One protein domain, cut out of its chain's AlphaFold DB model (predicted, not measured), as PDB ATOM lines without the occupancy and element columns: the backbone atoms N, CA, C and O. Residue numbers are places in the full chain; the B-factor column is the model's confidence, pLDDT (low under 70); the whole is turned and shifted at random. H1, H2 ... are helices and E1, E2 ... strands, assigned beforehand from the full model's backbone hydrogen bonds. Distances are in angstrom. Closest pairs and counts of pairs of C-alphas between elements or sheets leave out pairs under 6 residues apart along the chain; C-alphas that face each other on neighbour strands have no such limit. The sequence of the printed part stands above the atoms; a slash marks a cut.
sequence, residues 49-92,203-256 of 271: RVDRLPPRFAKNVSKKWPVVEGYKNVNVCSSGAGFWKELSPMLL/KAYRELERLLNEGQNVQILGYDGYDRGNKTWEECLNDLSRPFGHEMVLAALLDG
ATOM      1  N   ARG A  49     235.829 226.411 194.864       97.81
ATOM      2  CA  ARG A  49     236.021 227.763 195.397       97.81
ATOM      3  C   ARG A  49     236.208 228.743 194.251       97.81
ATOM      4  O   ARG A  49     236.710 228.366 193.194       97.81
ATOM      5  N   VAL A  50     235.841 230.001 194.466       98.50
ATOM      6  CA  VAL A  50     236.048 231.078 193.496       98.50
ATOM      7  C   VAL A  50     236.944 232.148 194.098       98.50
ATOM      8  O   VAL A  50     236.715 232.592 195.217       98.50
ATOM      9  N   ASP A  51     237.931 232.604 193.334       98.00
ATOM     10  CA  ASP A  51     238.800 233.702 193.740       98.00
ATOM     11  C   ASP A  51     239.076 234.673 192.590       98.00
ATOM     12  O   ASP A  51     238.953 234.359 191.399       98.00
ATOM     13  N   ARG A  52     239.453 235.896 192.970       97.50
ATOM     14  CA  ARG A  52     239.699 236.982 192.028       97.50
ATOM     15  C   ARG A  52     241.118 236.931 191.482       97.50
ATOM     16  O   ARG A  52     242.088 236.939 192.238       97.50
ATOM     17  N   LEU A  53     241.255 236.996 190.162       97.00
ATOM     18  CA  LEU A  53     242.538 237.288 189.534       97.00
ATOM     19  C   LEU A  53     242.973 238.732 189.836       97.00
ATOM     20  O   LEU A  53     242.136 239.642 189.833       97.00
ATOM     21  N   PRO A  54     244.283 238.981 190.014       94.94
ATOM     22  CA  PRO A  54     244.786 240.337 190.175       94.94
ATOM     23  C   PRO A  54     244.448 241.192 188.941       94.94
ATOM     24  O   PRO A  54     244.459 240.683 187.809       94.94
ATOM     25  N   PRO A  55     244.163 242.498 189.111       92.19
ATOM     26  CA  PRO A  55     243.804 243.354 187.991       92.19
ATOM     27  C   PRO A  55     244.933 243.400 186.962       92.19
ATOM     28  O   PRO A  55     246.087 243.674 187.292       92.19
ATOM     29  N   ARG A  56     244.595 243.190 185.687       87.38
ATOM     30  CA  ARG A  56     245.584 243.112 184.597       87.38
ATOM     31  C   ARG A  56     246.453 244.371 184.470       87.38
ATOM     32  O   ARG A  56     247.623 244.270 184.111       87.38
ATOM     33  N   PHE A  57     245.870 245.536 184.745       88.50
ATOM     34  CA  PHE A  57     246.484 246.845 184.507       88.50
ATOM     35  C   PHE A  57     246.881 247.589 185.787       88.50
ATOM     36  O   PHE A  57     247.321 248.734 185.705       88.50
ATOM     37  N   ALA A  58     246.732 246.972 186.965       88.81
ATOM     38  CA  ALA A  58     247.142 247.622 188.201       88.81
ATOM     39  C   ALA A  58     248.672 247.714 188.266       88.81
ATOM     40  O   ALA A  58     249.383 246.707 188.210       88.81
ATOM     41  N   LYS A  59     249.175 248.944 188.382       91.69
ATOM     42  CA  LYS A  59     250.573 249.203 188.735       91.69
ATOM     43  C   LYS A  59     250.738 248.897 190.227       91.69
ATOM     44  O   LYS A  59     249.838 249.188 191.007       91.69
ATOM     45  N   ASN A  60     251.867 248.308 190.612       92.25
ATOM     46  CA  ASN A  60     252.228 248.015 192.010       92.25
ATOM     47  C   ASN A  60     251.359 246.966 192.734       92.25
ATOM     48  O   ASN A  60     251.401 246.882 193.955       92.25
ATOM     49  N   VAL A  61     250.603 246.141 192.004       89.38
ATOM     50  CA  VAL A  61     249.888 244.992 192.581       89.38
ATOM     51  C   VAL A  61     250.575 243.701 192.146       89.38
ATOM     52  O   VAL A  61     251.005 243.571 190.997       89.38
ATOM     53  N   SER A  62     250.690 242.742 193.068       90.31
ATOM     54  CA  SER A  62     251.214 241.411 192.757       90.31
ATOM     55  C   SER A  62     250.413 240.779 191.618       90.31
ATOM     56  O   SER A  62     249.189 240.690 191.676       90.31
ATOM     57  N   LYS A  63     251.111 240.309 190.581       90.50
ATOM     58  CA  LYS A  63     250.503 239.558 189.470       90.50
ATOM     59  C   LYS A  63     250.388 238.061 189.762       90.50
ATOM     60  O   LYS A  63     249.930 237.313 188.899       90.50
ATOM     61  N   LYS A  64     250.825 237.617 190.947       94.19
ATOM     62  CA  LYS A  64     250.695 236.219 191.361       94.19
ATOM     63  C   LYS A  64     249.218 235.895 191.536       94.19
ATOM     64  O   LYS A  64     248.468 236.680 192.111       94.19
ATOM     65  N   TRP A  65     248.808 234.752 191.003       95.38
ATOM     66  CA  TRP A  65     247.455 234.259 191.213       95.38
ATOM     67  C   TRP A  65     247.286 233.871 192.682       95.38
ATOM     68  O   TRP A  65     248.266 233.438 193.297       95.38
ATOM     69  N   PRO A  66     246.079 234.020 193.246       95.50
ATOM     70  CA  PRO A  66     245.792 233.395 194.524       95.50
ATOM     71  C   PRO A  66     245.965 231.878 194.371       95.50
ATOM     72  O   PRO A  66     245.617 231.300 193.341       95.50
ATOM     73  N   VAL A  67     246.558 231.254 195.382       97.00
ATOM     74  CA  VAL A  67     246.752 229.805 195.464       97.00
ATOM     75  C   VAL A  67     246.206 229.376 196.810       97.00
ATOM     76  O   VAL A  67     246.577 229.955 197.830       97.00
ATOM     77  N   VAL A  68     245.319 228.388 196.796       97.31
ATOM     78  CA  VAL A  68     244.790 227.757 198.005       97.31
ATOM     79  C   VAL A  68     245.358 226.348 198.080       97.31
ATOM     80  O   VAL A  68     245.324 225.599 197.104       97.31
ATOM     81  N   GLU A  69     245.930 225.999 199.228       97.81
ATOM     82  CA  GLU A  69     246.519 224.679 199.438       97.81
ATOM     83  C   GLU A  69     245.476 223.572 199.226       97.81
ATOM     84  O   GLU A  69     244.333 223.681 199.666       97.81
ATOM     85  N   GLY A  70     245.860 222.519 198.500       97.62
ATOM     86  CA  GLY A  70     244.970 221.408 198.152       97.62
ATOM     87  C   GLY A  70     243.996 221.687 196.999       97.62
ATOM     88  O   GLY A  70     243.259 220.781 196.616       97.62
ATOM     89  N   TYR A  71     243.995 222.890 196.412       98.44
ATOM     90  CA  TYR A  71     243.130 223.241 195.284       98.44
ATOM     91  C   TYR A  71     243.897 223.295 193.959       98.44
ATOM     92  O   TYR A  71     245.025 223.781 193.869       98.44
ATOM     93  N   LYS A  72     243.243 222.840 192.888       98.12
ATOM     94  CA  LYS A  72     243.726 222.998 191.515       98.12
ATOM     95  C   LYS A  72     243.205 224.300 190.917       98.12
ATOM     96  O   LYS A  72     242.001 224.456 190.718       98.12
ATOM     97  N   ASN A  73     244.112 225.201 190.556       98.25
ATOM     98  CA  ASN A  73     243.757 226.475 189.935       98.25
ATOM     99  C   ASN A  73     243.279 226.285 188.491       98.25
ATOM    100  O   ASN A  73     243.990 225.721 187.655       98.25
ATOM    101  N   VAL A  74     242.113 226.843 188.173       98.38
ATOM    102  CA  VAL A  74     241.545 226.863 186.824       98.38
ATOM    103  C   VAL A  74     241.197 228.298 186.444       98.38
ATOM    104  O   VAL A  74     240.260 228.892 186.967       98.38
ATOM    105  N   ASN A  75     241.955 228.867 185.505       98.19
ATOM    106  CA  ASN A  75     241.667 230.186 184.949       98.19
ATOM    107  C   ASN A  75     240.634 230.071 183.825       98.19
ATOM    108  O   ASN A  75     240.944 229.548 182.753       98.19
ATOM    109  N   VAL A  76     239.436 230.594 184.075       98.31
ATOM    110  CA  VAL A  76     238.279 230.481 183.170       98.31
ATOM    111  C   VAL A  76     238.125 231.681 182.230       98.31
ATOM    112  O   VAL A  76     237.216 231.733 181.402       98.31
ATOM    113  N   CYS A  77     239.046 232.647 182.301       97.62
ATOM    114  CA  CYS A  77     239.092 233.757 181.359       97.62
ATOM    115  C   CYS A  77     239.506 233.286 179.954       97.62
ATOM    116  O   CYS A  77     240.140 232.250 179.769       97.62
ATOM    117  N   SER A  78     239.278 234.126 178.943       96.75
ATOM    118  CA  SER A  78     239.733 233.867 177.567       96.75
ATOM    119  C   SER A  78     241.255 233.789 177.408       96.75
ATOM    120  O   SER A  78     241.745 233.266 176.412       96.75
ATOM    121  N   SER A  79     242.003 234.305 178.385       95.50
ATOM    122  CA  SER A  79     243.459 234.169 178.491       95.50
ATOM    123  C   SER A  79     243.904 232.923 179.267       95.50
ATOM    124  O   SER A  79     245.093 232.785 179.540       95.50
ATOM    125  N   GLY A  80     242.972 232.062 179.687       95.56
ATOM    126  CA  GLY A  80     243.266 230.791 180.341       95.56
ATOM    127  C   GLY A  80     244.021 229.829 179.419       95.56
ATOM    128  O   GLY A  80     243.935 229.913 178.192       95.56
ATOM    129  N   ALA A  81     244.783 228.916 180.017       95.00
ATOM    130  CA  ALA A  81     245.586 227.946 179.278       95.00
ATOM    131  C   ALA A  81     244.733 226.790 178.723       95.00
ATOM    132  O   ALA A  81     243.763 226.357 179.344       95.00
ATOM    133  N   GLY A  82     245.143 226.245 177.574       96.19
ATOM    134  CA  GLY A  82     244.554 225.034 177.002       96.19
ATOM    135  C   GLY A  82     243.061 225.167 176.687       96.19
ATOM    136  O   GLY A  82     242.630 226.154 176.086       96.19
ATOM    137  N   PHE A  83     242.287 224.154 177.078       95.88
ATOM    138  CA  PHE A  83     240.842 224.105 176.850       95.88
ATOM    139  C   PHE A  83     240.033 224.857 177.920       95.88
ATOM    140  O   PHE A  83     238.852 225.096 177.714       95.88
ATOM    141  N   TRP A  84     240.639 225.319 179.022       97.88
ATOM    142  CA  TRP A  84     239.908 226.054 180.068       97.88
ATOM    143  C   TRP A  84     239.295 227.364 179.572       97.88
ATOM    144  O   TRP A  84     238.250 227.784 180.061       97.88
ATOM    145  N   LYS A  85     239.884 227.972 178.538       97.19
ATOM    146  CA  LYS A  85     239.322 229.155 177.872       97.19
ATOM    147  C   LYS A  85     237.945 228.900 177.241       97.19
ATOM    148  O   LYS A  85     237.223 229.864 177.001       97.19
ATOM    149  N   GLU A  86     237.565 227.641 176.981       97.88
ATOM    150  CA  GLU A  86     236.215 227.276 176.519       97.88
ATOM    151  C   GLU A  86     235.131 227.688 177.522       97.88
ATOM    152  O   GLU A  86     233.989 227.874 177.127       97.88
ATOM    153  N   LEU A  87     235.488 227.888 178.793       98.38
ATOM    154  CA  LEU A  87     234.581 228.364 179.839       98.38
ATOM    155  C   LEU A  87     234.339 229.880 179.757       98.38
ATOM    156  O   LEU A  87     233.470 230.412 180.433       98.38
ATOM    157  N   SER A  88     235.093 230.616 178.936       98.31
ATOM    158  CA  SER A  88     234.974 232.070 178.892       98.31
ATOM    159  C   SER A  88     233.767 232.523 178.061       98.31
ATOM    160  O   SER A  88     233.660 232.138 176.893       98.31
ATOM    161  N   PRO A  89     232.935 233.469 178.546       98.25
ATOM    162  CA  PRO A  89     231.841 234.046 177.752       98.25
ATOM    163  C   PRO A  89     232.330 234.773 176.486       98.25
ATOM    164  O   PRO A  89     231.578 234.957 175.531       98.25
ATOM    165  N   MET A  90     233.612 235.144 176.437       97.94
ATOM    166  CA  MET A  90     234.245 235.733 175.253       97.94
ATOM    167  C   MET A  90     234.381 234.741 174.089       97.94
ATOM    168  O   MET A  90     234.570 235.171 172.952       97.94
ATOM    169  N   LEU A  91     234.353 233.435 174.379       97.94
ATOM    170  CA  LEU A  91     234.574 232.347 173.425       97.94
ATOM    171  C   LEU A  91     233.365 231.408 173.311       97.94
ATOM    172  O   LEU A  91     233.200 230.785 172.266       97.94
ATOM    173  N   LEU A  92     232.499 231.342 174.322       98.00
ATOM    174  CA  LEU A  92     231.274 230.544 174.278       98.00
ATOM    175  C   LEU A  92     230.306 231.016 173.190       98.00
ATOM    176  O   LEU A  92     230.059 232.212 173.039       98.00
ATOM    177  N   LYS A 203     233.890 220.686 176.660       98.12
ATOM    178  CA  LYS A 203     234.805 219.672 177.203       98.12
ATOM    179  C   LYS A 203     235.375 220.135 178.543       98.12
ATOM    180  O   LYS A 203     235.518 219.329 179.455       98.12
ATOM    181  N   ALA A 204     235.667 221.430 178.653       98.44
ATOM    182  CA  ALA A 204     236.190 222.035 179.867       98.44
ATOM    183  C   ALA A 204     235.267 221.852 181.079       98.44
ATOM    184  O   ALA A 204     235.751 221.521 182.155       98.44
ATOM    185  N   TYR A 205     233.951 222.014 180.909       98.62
ATOM    186  CA  TYR A 205     232.999 221.810 182.002       98.62
ATOM    187  C   TYR A 205     232.967 220.352 182.473       98.62
ATOM    188  O   TYR A 205     233.114 220.097 183.663       98.62
ATOM    189  N   ARG A 206     232.891 219.393 181.540       98.50
ATOM    190  CA  ARG A 206     232.931 217.959 181.876       98.50
ATOM    191  C   ARG A 206     234.200 217.569 182.632       98.50
ATOM    192  O   ARG A 206     234.160 216.727 183.521       98.50
ATOM    193  N   GLU A 207     235.329 218.186 182.293       98.50
ATOM    194  CA  GLU A 207     236.573 217.961 183.022       98.50
ATOM    195  C   GLU A 207     236.524 218.529 184.450       98.50
ATOM    196  O   GLU A 207     237.057 217.901 185.361       98.50
ATOM    197  N   LEU A 208     235.879 219.681 184.676       98.56
ATOM    198  CA  LEU A 208     235.674 220.205 186.033       98.56
ATOM    199  C   LEU A 208     234.843 219.242 186.879       98.56
ATOM    200  O   LEU A 208     235.227 218.942 188.006       98.56
ATOM    201  N   GLU A 209     233.749 218.723 186.322       98.50
ATOM    202  CA  GLU A 209     232.924 217.724 187.003       98.50
ATOM    203  C   GLU A 209     233.720 216.455 187.317       98.50
ATOM    204  O   GLU A 209     233.653 215.958 188.438       98.50
ATOM    205  N   ARG A 210     234.520 215.961 186.360       98.19
ATOM    206  CA  ARG A 210     235.392 214.798 186.568       98.19
ATOM    207  C   ARG A 210     236.362 215.023 187.728       98.19
ATOM    208  O   ARG A 210     236.447 214.170 188.601       98.19
ATOM    209  N   LEU A 211     237.057 216.164 187.755       98.12
ATOM    210  CA  LEU A 211     238.004 216.496 188.827       98.12
ATOM    211  C   LEU A 211     237.316 216.473 190.198       98.12
ATOM    212  O   LEU A 211     237.812 215.828 191.116       98.12
ATOM    213  N   LEU A 212     236.151 217.114 190.322       98.38
ATOM    214  CA  LEU A 212     235.405 217.109 191.579       98.38
ATOM    215  C   LEU A 212     234.935 215.697 191.951       98.38
ATOM    216  O   LEU A 212     235.073 215.297 193.101       98.38
ATOM    217  N   ASN A 213     234.433 214.906 191.004       96.88
ATOM    218  CA  ASN A 213     233.997 213.531 191.274       96.88
ATOM    219  C   ASN A 213     235.152 212.598 191.682       96.88
ATOM    220  O   ASN A 213     234.922 211.601 192.357       96.88
ATOM    221  N   GLU A 214     236.389 212.930 191.317       97.00
ATOM    222  CA  GLU A 214     237.604 212.231 191.754       97.00
ATOM    223  C   GLU A 214     238.160 212.750 193.092       97.00
ATOM    224  O   GLU A 214     239.251 212.359 193.501       97.00
ATOM    225  N   GLY A 215     237.436 213.638 193.777       97.56
ATOM    226  CA  GLY A 215     237.846 214.207 195.062       97.56
ATOM    227  C   GLY A 215     238.833 215.373 194.956       97.56
ATOM    228  O   GLY A 215     239.290 215.888 195.975       97.56
ATOM    229  N   GLN A 216     239.168 215.836 193.746       98.38
ATOM    230  CA  GLN A 216     240.072 216.972 193.561       98.38
ATOM    231  C   GLN A 216     239.331 218.291 193.795       98.38
ATOM    232  O   GLN A 216     238.430 218.647 193.038       98.38
ATOM    233  N   ASN A 217     239.779 219.077 194.777       98.56
ATOM    234  CA  ASN A 217     239.282 220.439 194.972       98.56
ATOM    235  C   ASN A 217     239.726 221.355 193.821       98.56
ATOM    236  O   ASN A 217     240.872 221.276 193.358       98.56
ATOM    237  N   VAL A 218     238.845 222.256 193.384       98.62
ATOM    238  CA  VAL A 218     239.077 223.163 192.251       98.62
ATOM    239  C   VAL A 218     238.878 224.620 192.661       98.62
ATOM    240  O   VAL A 218     237.848 224.994 193.217       98.62
ATOM    241  N   GLN A 219     239.863 225.463 192.346       98.62
ATOM    242  CA  GLN A 219     239.802 226.913 192.528       98.62
ATOM    243  C   GLN A 219     239.565 227.585 191.170       98.62
ATOM    244  O   GLN A 219     240.457 227.637 190.321       98.62
ATOM    245  N   ILE A 220     238.359 228.110 190.962       98.69
ATOM    246  CA  ILE A 220     237.980 228.872 189.772       98.69
ATOM    247  C   ILE A 220     238.514 230.297 189.899       98.69
ATOM    248  O   ILE A 220     238.228 231.008 190.861       98.69
ATOM    249  N   LEU A 221     239.269 230.725 188.890       98.50
ATOM    250  CA  LEU A 221     239.908 232.032 188.849       98.50
ATOM    251  C   LEU A 221     239.392 232.870 187.687       98.50
ATOM    252  O   LEU A 221     239.482 232.472 186.520       98.50
ATOM    253  N   GLY A 222     238.972 234.089 188.003       98.06
ATOM    254  CA  GLY A 222     238.639 235.089 187.001       98.06
ATOM    255  C   GLY A 222     238.549 236.503 187.574       98.06
ATOM    256  O   GLY A 222     238.823 236.730 188.750       98.06
ATOM    257  N   TYR A 223     238.275 237.494 186.727       96.81
ATOM    258  CA  TYR A 223     238.364 238.907 187.125       96.81
ATOM    259  C   TYR A 223     237.184 239.381 187.979       96.81
ATOM    260  O   TYR A 223     237.341 240.359 188.720       96.81
ATOM    261  N   ASP A 224     236.053 238.679 187.895       96.81
ATOM    262  CA  ASP A 224     234.833 238.971 188.652       96.81
ATOM    263  C   ASP A 224     234.578 237.940 189.765       96.81
ATOM    264  O   ASP A 224     233.595 238.050 190.492       96.81
ATOM    265  N   GLY A 225     235.473 236.959 189.921       97.69
ATOM    266  CA  GLY A 225     235.397 235.943 190.966       97.69
ATOM    267  C   GLY A 225     235.685 236.490 192.365       97.69
ATOM    268  O   GLY A 225     236.418 237.468 192.528       97.69
ATOM    269  N   TYR A 226     235.109 235.853 193.384       98.06
ATOM    270  CA  TYR A 226     235.378 236.139 194.790       98.06
ATOM    271  C   TYR A 226     234.906 235.007 195.704       98.06
ATOM    272  O   TYR A 226     233.978 234.278 195.362       98.06
ATOM    273  N   ASP A 227     235.481 234.941 196.908       97.50
ATOM    274  CA  ASP A 227     235.021 234.012 197.935       97.50
ATOM    275  C   ASP A 227     233.630 234.405 198.455       97.50
ATOM    276  O   ASP A 227     233.386 235.543 198.888       97.50
ATOM    277  N   ARG A 228     232.722 233.433 198.404       97.00
ATOM    278  CA  ARG A 228     231.349 233.520 198.891       97.00
ATOM    279  C   ARG A 228     231.277 233.584 200.421       97.00
ATOM    280  O   ARG A 228     230.338 234.180 200.954       97.00
ATOM    281  N   GLY A 229     232.243 232.985 201.121       96.31
ATOM    282  CA  GLY A 229     232.145 232.734 202.556       96.31
ATOM    283  C   GLY A 229     230.897 231.908 202.882       96.31
ATOM    284  O   GLY A 229     230.590 230.936 202.194       96.31
ATOM    285  N   ASN A 230     230.141 232.341 203.893       96.88
ATOM    286  CA  ASN A 230     228.942 231.640 204.371       96.88
ATOM    287  C   ASN A 230     227.649 231.994 203.613       96.88
ATOM    288  O   ASN A 230     226.597 231.464 203.956       96.88
ATOM    289  N   LYS A 231     227.698 232.898 202.621       97.88
ATOM    290  CA  LYS A 231     226.502 233.281 201.854       97.88
ATOM    291  C   LYS A 231     225.992 232.114 201.005       97.88
ATOM    292  O   LYS A 231     226.783 231.283 200.566       97.88
ATOM    293  N   THR A 232     224.706 232.074 200.684       97.75
ATOM    294  CA  THR A 232     224.160 231.153 199.676       97.75
ATOM    295  C   THR A 232     224.456 231.648 198.253       97.75
ATOM    296  O   THR A 232     224.871 232.791 198.023       97.75
ATOM    297  N   TRP A 233     224.260 230.777 197.256       97.62
ATOM    298  CA  TRP A 233     224.378 231.163 195.844       97.62
ATOM    299  C   TRP A 233     223.319 232.194 195.441       97.62
ATOM    300  O   TRP A 233     223.621 233.112 194.680       97.62
ATOM    301  N   GLU A 234     222.115 232.086 195.999       97.56
ATOM    302  CA  GLU A 234     221.025 233.035 195.784       97.56
ATOM    303  C   GLU A 234     221.319 234.405 196.411       97.56
ATOM    304  O   GLU A 234     221.160 235.432 195.749       97.56
ATOM    305  N   GLU A 235     221.832 234.439 197.644       98.00
ATOM    306  CA  GLU A 235     222.256 235.690 198.287       98.00
ATOM    307  C   GLU A 235     223.328 236.404 197.459       98.00
ATOM    308  O   GLU A 235     223.283 237.620 197.291       98.00
ATOM    309  N   CYS A 236     224.276 235.656 196.887       98.31
ATOM    310  CA  CYS A 236     225.288 236.227 196.000       98.31
ATOM    311  C   CYS A 236     224.715 236.719 194.672       98.31
ATOM    312  O   CYS A 236     225.147 237.755 194.174       98.31
ATOM    313  N   LEU A 237     223.760 235.992 194.092       98.00
ATOM    314  CA  LEU A 237     223.111 236.376 192.843       98.00
ATOM    315  C   LEU A 237     222.305 237.673 192.995       98.00
ATOM    316  O   LEU A 237     222.310 238.501 192.080       98.00
ATOM    317  N   ASN A 238     221.639 237.848 194.137       97.38
ATOM    318  CA  ASN A 238     220.806 239.011 194.441       97.38
ATOM    319  C   ASN A 238     221.611 240.204 195.006       97.38
ATOM    320  O   ASN A 238     221.119 241.332 194.996       97.38
ATOM    321  N   ASP A 239     222.861 239.999 195.437       97.88
ATOM    322  CA  ASP A 239     223.771 241.068 195.863       97.88
ATOM    323  C   ASP A 239     224.257 241.887 194.652       97.88
ATOM    324  O   ASP A 239     225.157 241.496 193.904       97.88
ATOM    325  N   LEU A 240     223.645 243.054 194.433       97.00
ATOM    326  CA  LEU A 240     224.020 243.962 193.344       97.00
ATOM    327  C   LEU A 240     225.293 244.772 193.634       97.00
ATOM    328  O   LEU A 240     225.824 245.397 192.715       97.00
ATOM    329  N   SER A 241     225.800 244.761 194.874       97.25
ATOM    330  CA  SER A 241     227.038 245.469 195.235       97.25
ATOM    331  C   SER A 241     228.292 244.753 194.726       97.25
ATOM    332  O   SER A 241     229.372 245.346 194.647       97.25
ATOM    333  N   ARG A 242     228.151 243.479 194.341       96.94
ATOM    334  CA  ARG A 242     229.219 242.637 193.807       96.94
ATOM    335  C   ARG A 242     228.824 242.112 192.422       96.94
ATOM    336  O   ARG A 242     227.638 241.960 192.114       96.94
ATOM    337  N   PRO A 243     229.798 241.870 191.530       96.75
ATOM    338  CA  PRO A 243     229.495 241.196 190.275       96.75
ATOM    339  C   PRO A 243     229.027 239.768 190.569       96.75
ATOM    340  O   PRO A 243     229.485 239.174 191.525       96.75
ATOM    341  N   PHE A 244     228.170 239.183 189.738       97.94
ATOM    342  CA  PHE A 244     227.920 237.737 189.747       97.94
ATOM    343  C   PHE A 244     228.304 237.212 188.362       97.94
ATOM    344  O   PHE A 244     227.463 237.020 187.486       97.94
ATOM    345  N   GLY A 245     229.618 237.172 188.123       97.38
ATOM    346  CA  GLY A 245     230.205 236.841 186.826       97.38
ATOM    347  C   GLY A 245     230.166 235.347 186.509       97.38
ATOM    348  O   GLY A 245     229.720 234.528 187.313       97.38
ATOM    349  N   HIS A 246     230.673 234.981 185.332       98.62
ATOM    350  CA  HIS A 246     230.745 233.591 184.874       98.62
ATOM    351  C   HIS A 246     231.460 232.634 185.838       98.62
ATOM    352  O   HIS A 246     231.128 231.453 185.876       98.62
ATOM    353  N   GLU A 247     232.403 233.131 186.636       98.69
ATOM    354  CA  GLU A 247     233.099 232.375 187.675       98.69
ATOM    355  C   GLU A 247     232.123 231.890 188.757       98.69
ATOM    356  O   GLU A 247     232.156 230.723 189.143       98.69
ATOM    357  N   MET A 248     231.219 232.775 189.191       98.62
ATOM    358  CA  MET A 248     230.203 232.483 190.206       98.62
ATOM    359  C   MET A 248     229.122 231.551 189.655       98.62
ATOM    360  O   MET A 248     228.737 230.597 190.324       98.62
ATOM    361  N   VAL A 249     228.678 231.785 188.414       98.69
ATOM    362  CA  VAL A 249     227.716 230.911 187.717       98.69
ATOM    363  C   VAL A 249     228.284 229.498 187.571       98.69
ATOM    364  O   VAL A 249     227.601 228.519 187.854       98.69
ATOM    365  N   LEU A 250     229.548 229.381 187.158       98.69
ATOM    366  CA  LEU A 250     230.218 228.097 186.979       98.69
ATOM    367  C   LEU A 250     230.367 227.331 188.297       98.69
ATOM    368  O   LEU A 250     230.128 226.129 188.321       98.69
ATOM    369  N   ALA A 251     230.735 228.009 189.383       98.62
ATOM    370  CA  ALA A 251     230.837 227.376 190.692       98.62
ATOM    371  C   ALA A 251     229.472 226.913 191.224       98.62
ATOM    372  O   ALA A 251     229.365 225.773 191.662       98.62
ATOM    373  N   ALA A 252     228.420 227.729 191.077       98.50
ATOM    374  CA  ALA A 252     227.056 227.324 191.422       98.50
ATOM    375  C   ALA A 252     226.624 226.058 190.659       98.50
ATOM    376  O   ALA A 252     226.120 225.114 191.262       98.50
ATOM    377  N   LEU A 253     226.916 225.985 189.353       98.56
ATOM    378  CA  LEU A 253     226.645 224.793 188.543       98.56
ATOM    379  C   LEU A 253     227.387 223.546 189.030       98.56
ATOM    380  O   LEU A 253     226.835 222.452 188.968       98.56
ATOM    381  N   LEU A 254     228.640 223.685 189.466       98.50
ATOM    382  CA  LEU A 254     229.441 222.563 189.967       98.50
ATOM    383  C   LEU A 254     229.001 222.097 191.360       98.50
ATOM    384  O   LEU A 254     229.177 220.921 191.680       98.50
ATOM    385  N   ASP A 255     228.382 222.987 192.134       97.50
ATOM    386  CA  ASP A 255     227.662 222.669 193.372       97.50
ATOM    387  C   ASP A 255     226.259 222.091 193.120       97.50
ATOM    388  O   ASP A 255     225.567 221.720 194.065       97.50
ATOM    389  N   GLY A 256     225.818 222.008 191.859       97.12
ATOM    390  CA  GLY A 256     224.492 221.505 191.502       97.12
ATOM    391  C   GLY A 256     223.353 222.485 191.793       97.12
ATOM    392  O   GLY A 256     222.212 222.057 191.940       97.12
TER     393      GLY A 256
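This is residues 49 to 92 and 203 to 256 of the 271 residues of an uncharacterized protein of Jimgerdemannia flammicorona (UniProt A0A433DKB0). A small sheet of three parallel strands, E1, E3 and E2, has one helix, H4, packed lengthwise over E1 and E3, with H2 near one end of the sheet and the short H3 beyond H4, away from the sheet. H1 sits beside H2 and only grazes the sheet, while the link from E1 to E2, residues 53 to 70, makes a wide loop with no named element. The printed part has 98 residues, with four named helices and three named strands in the order E1 E2 H1 H2 E3 H3 H4; the class is mixed, helices and strands, with under half of the residues, 45, in named elements. The whole is compact, with a radius of gyration of the C-alphas of 13.3 A, and spans 39 by 32 by 30 A.

The sheet's longest strand is E3, residues 217 to 222, 16.7 A long. Its neighbours are E1, residues 49 to 52, 10.5 A, which begins at C-alpha 49 at (236.021, 227.763, 195.397), and E2, residues 71 to 75, 12.5 A. H4, residues 246 to 254, is 12.2 A long and ends at C-alpha 254 at (229.441, 222.563, 189.967). The longest helix, H2, residues 203 to 213, measures 15.4 A from C-alpha 203 at (234.805, 219.672, 177.203). H3 is residues 233 to 238, 8.7 A, and H1 is residues 84 to 87, 5.8 A.

E3 is the inner strand and E1 and E2 are edge strands. E3 and E1 are parallel at 26 degrees, with N 220 and O 49 2.8 A apart. E3 and E2 are parallel at 28 degrees, with N 74 and O 219 2.8 A apart. H4 is on the sheet at a height of 9.4 A, over E3 and only just over E1, with 3 of its C-alphas on E1; it runs along the strands, at 0 degrees to E3 on the local plane. The closest C-alphas of H4 and E3 are those of Glu 247 and Gly 222, 6.2 A. H2 is also on the sheet, and H2 and H4 with it make two layers, helices on one face of a sheet. H2 and H4 are close but not clearly touching, Glu 209 to Leu 254 at 6.7 A between C-alphas, the same way at a steep tilt of 49 degrees. H1 and H2 touch, the closest C-alphas being those of Trp 84 and Ala 204, 5.5 A. H3 is not on the sheet; it is close to H4 but not clearly touching, with C-alphas of Trp 233 and Ala 252 6.4 A apart, opposite ways at a shallow tilt of 34 degrees, only just short of steep. In H2, H3 and H4 every O i to N i+4 pair is within hydrogen-bond range; H1 is too short for such a pair.

The C-alphas farthest apart are those of Lys 59 and Asn 213, 39.4 A. Residues 93 to 202 are not printed, and C-alphas 92 and 203 are 11.8 A apart across this cut. Of the links printed whole, E1 to E2 is long. The mean pLDDT of the printed part is 97.0, and no printed residue is under 70.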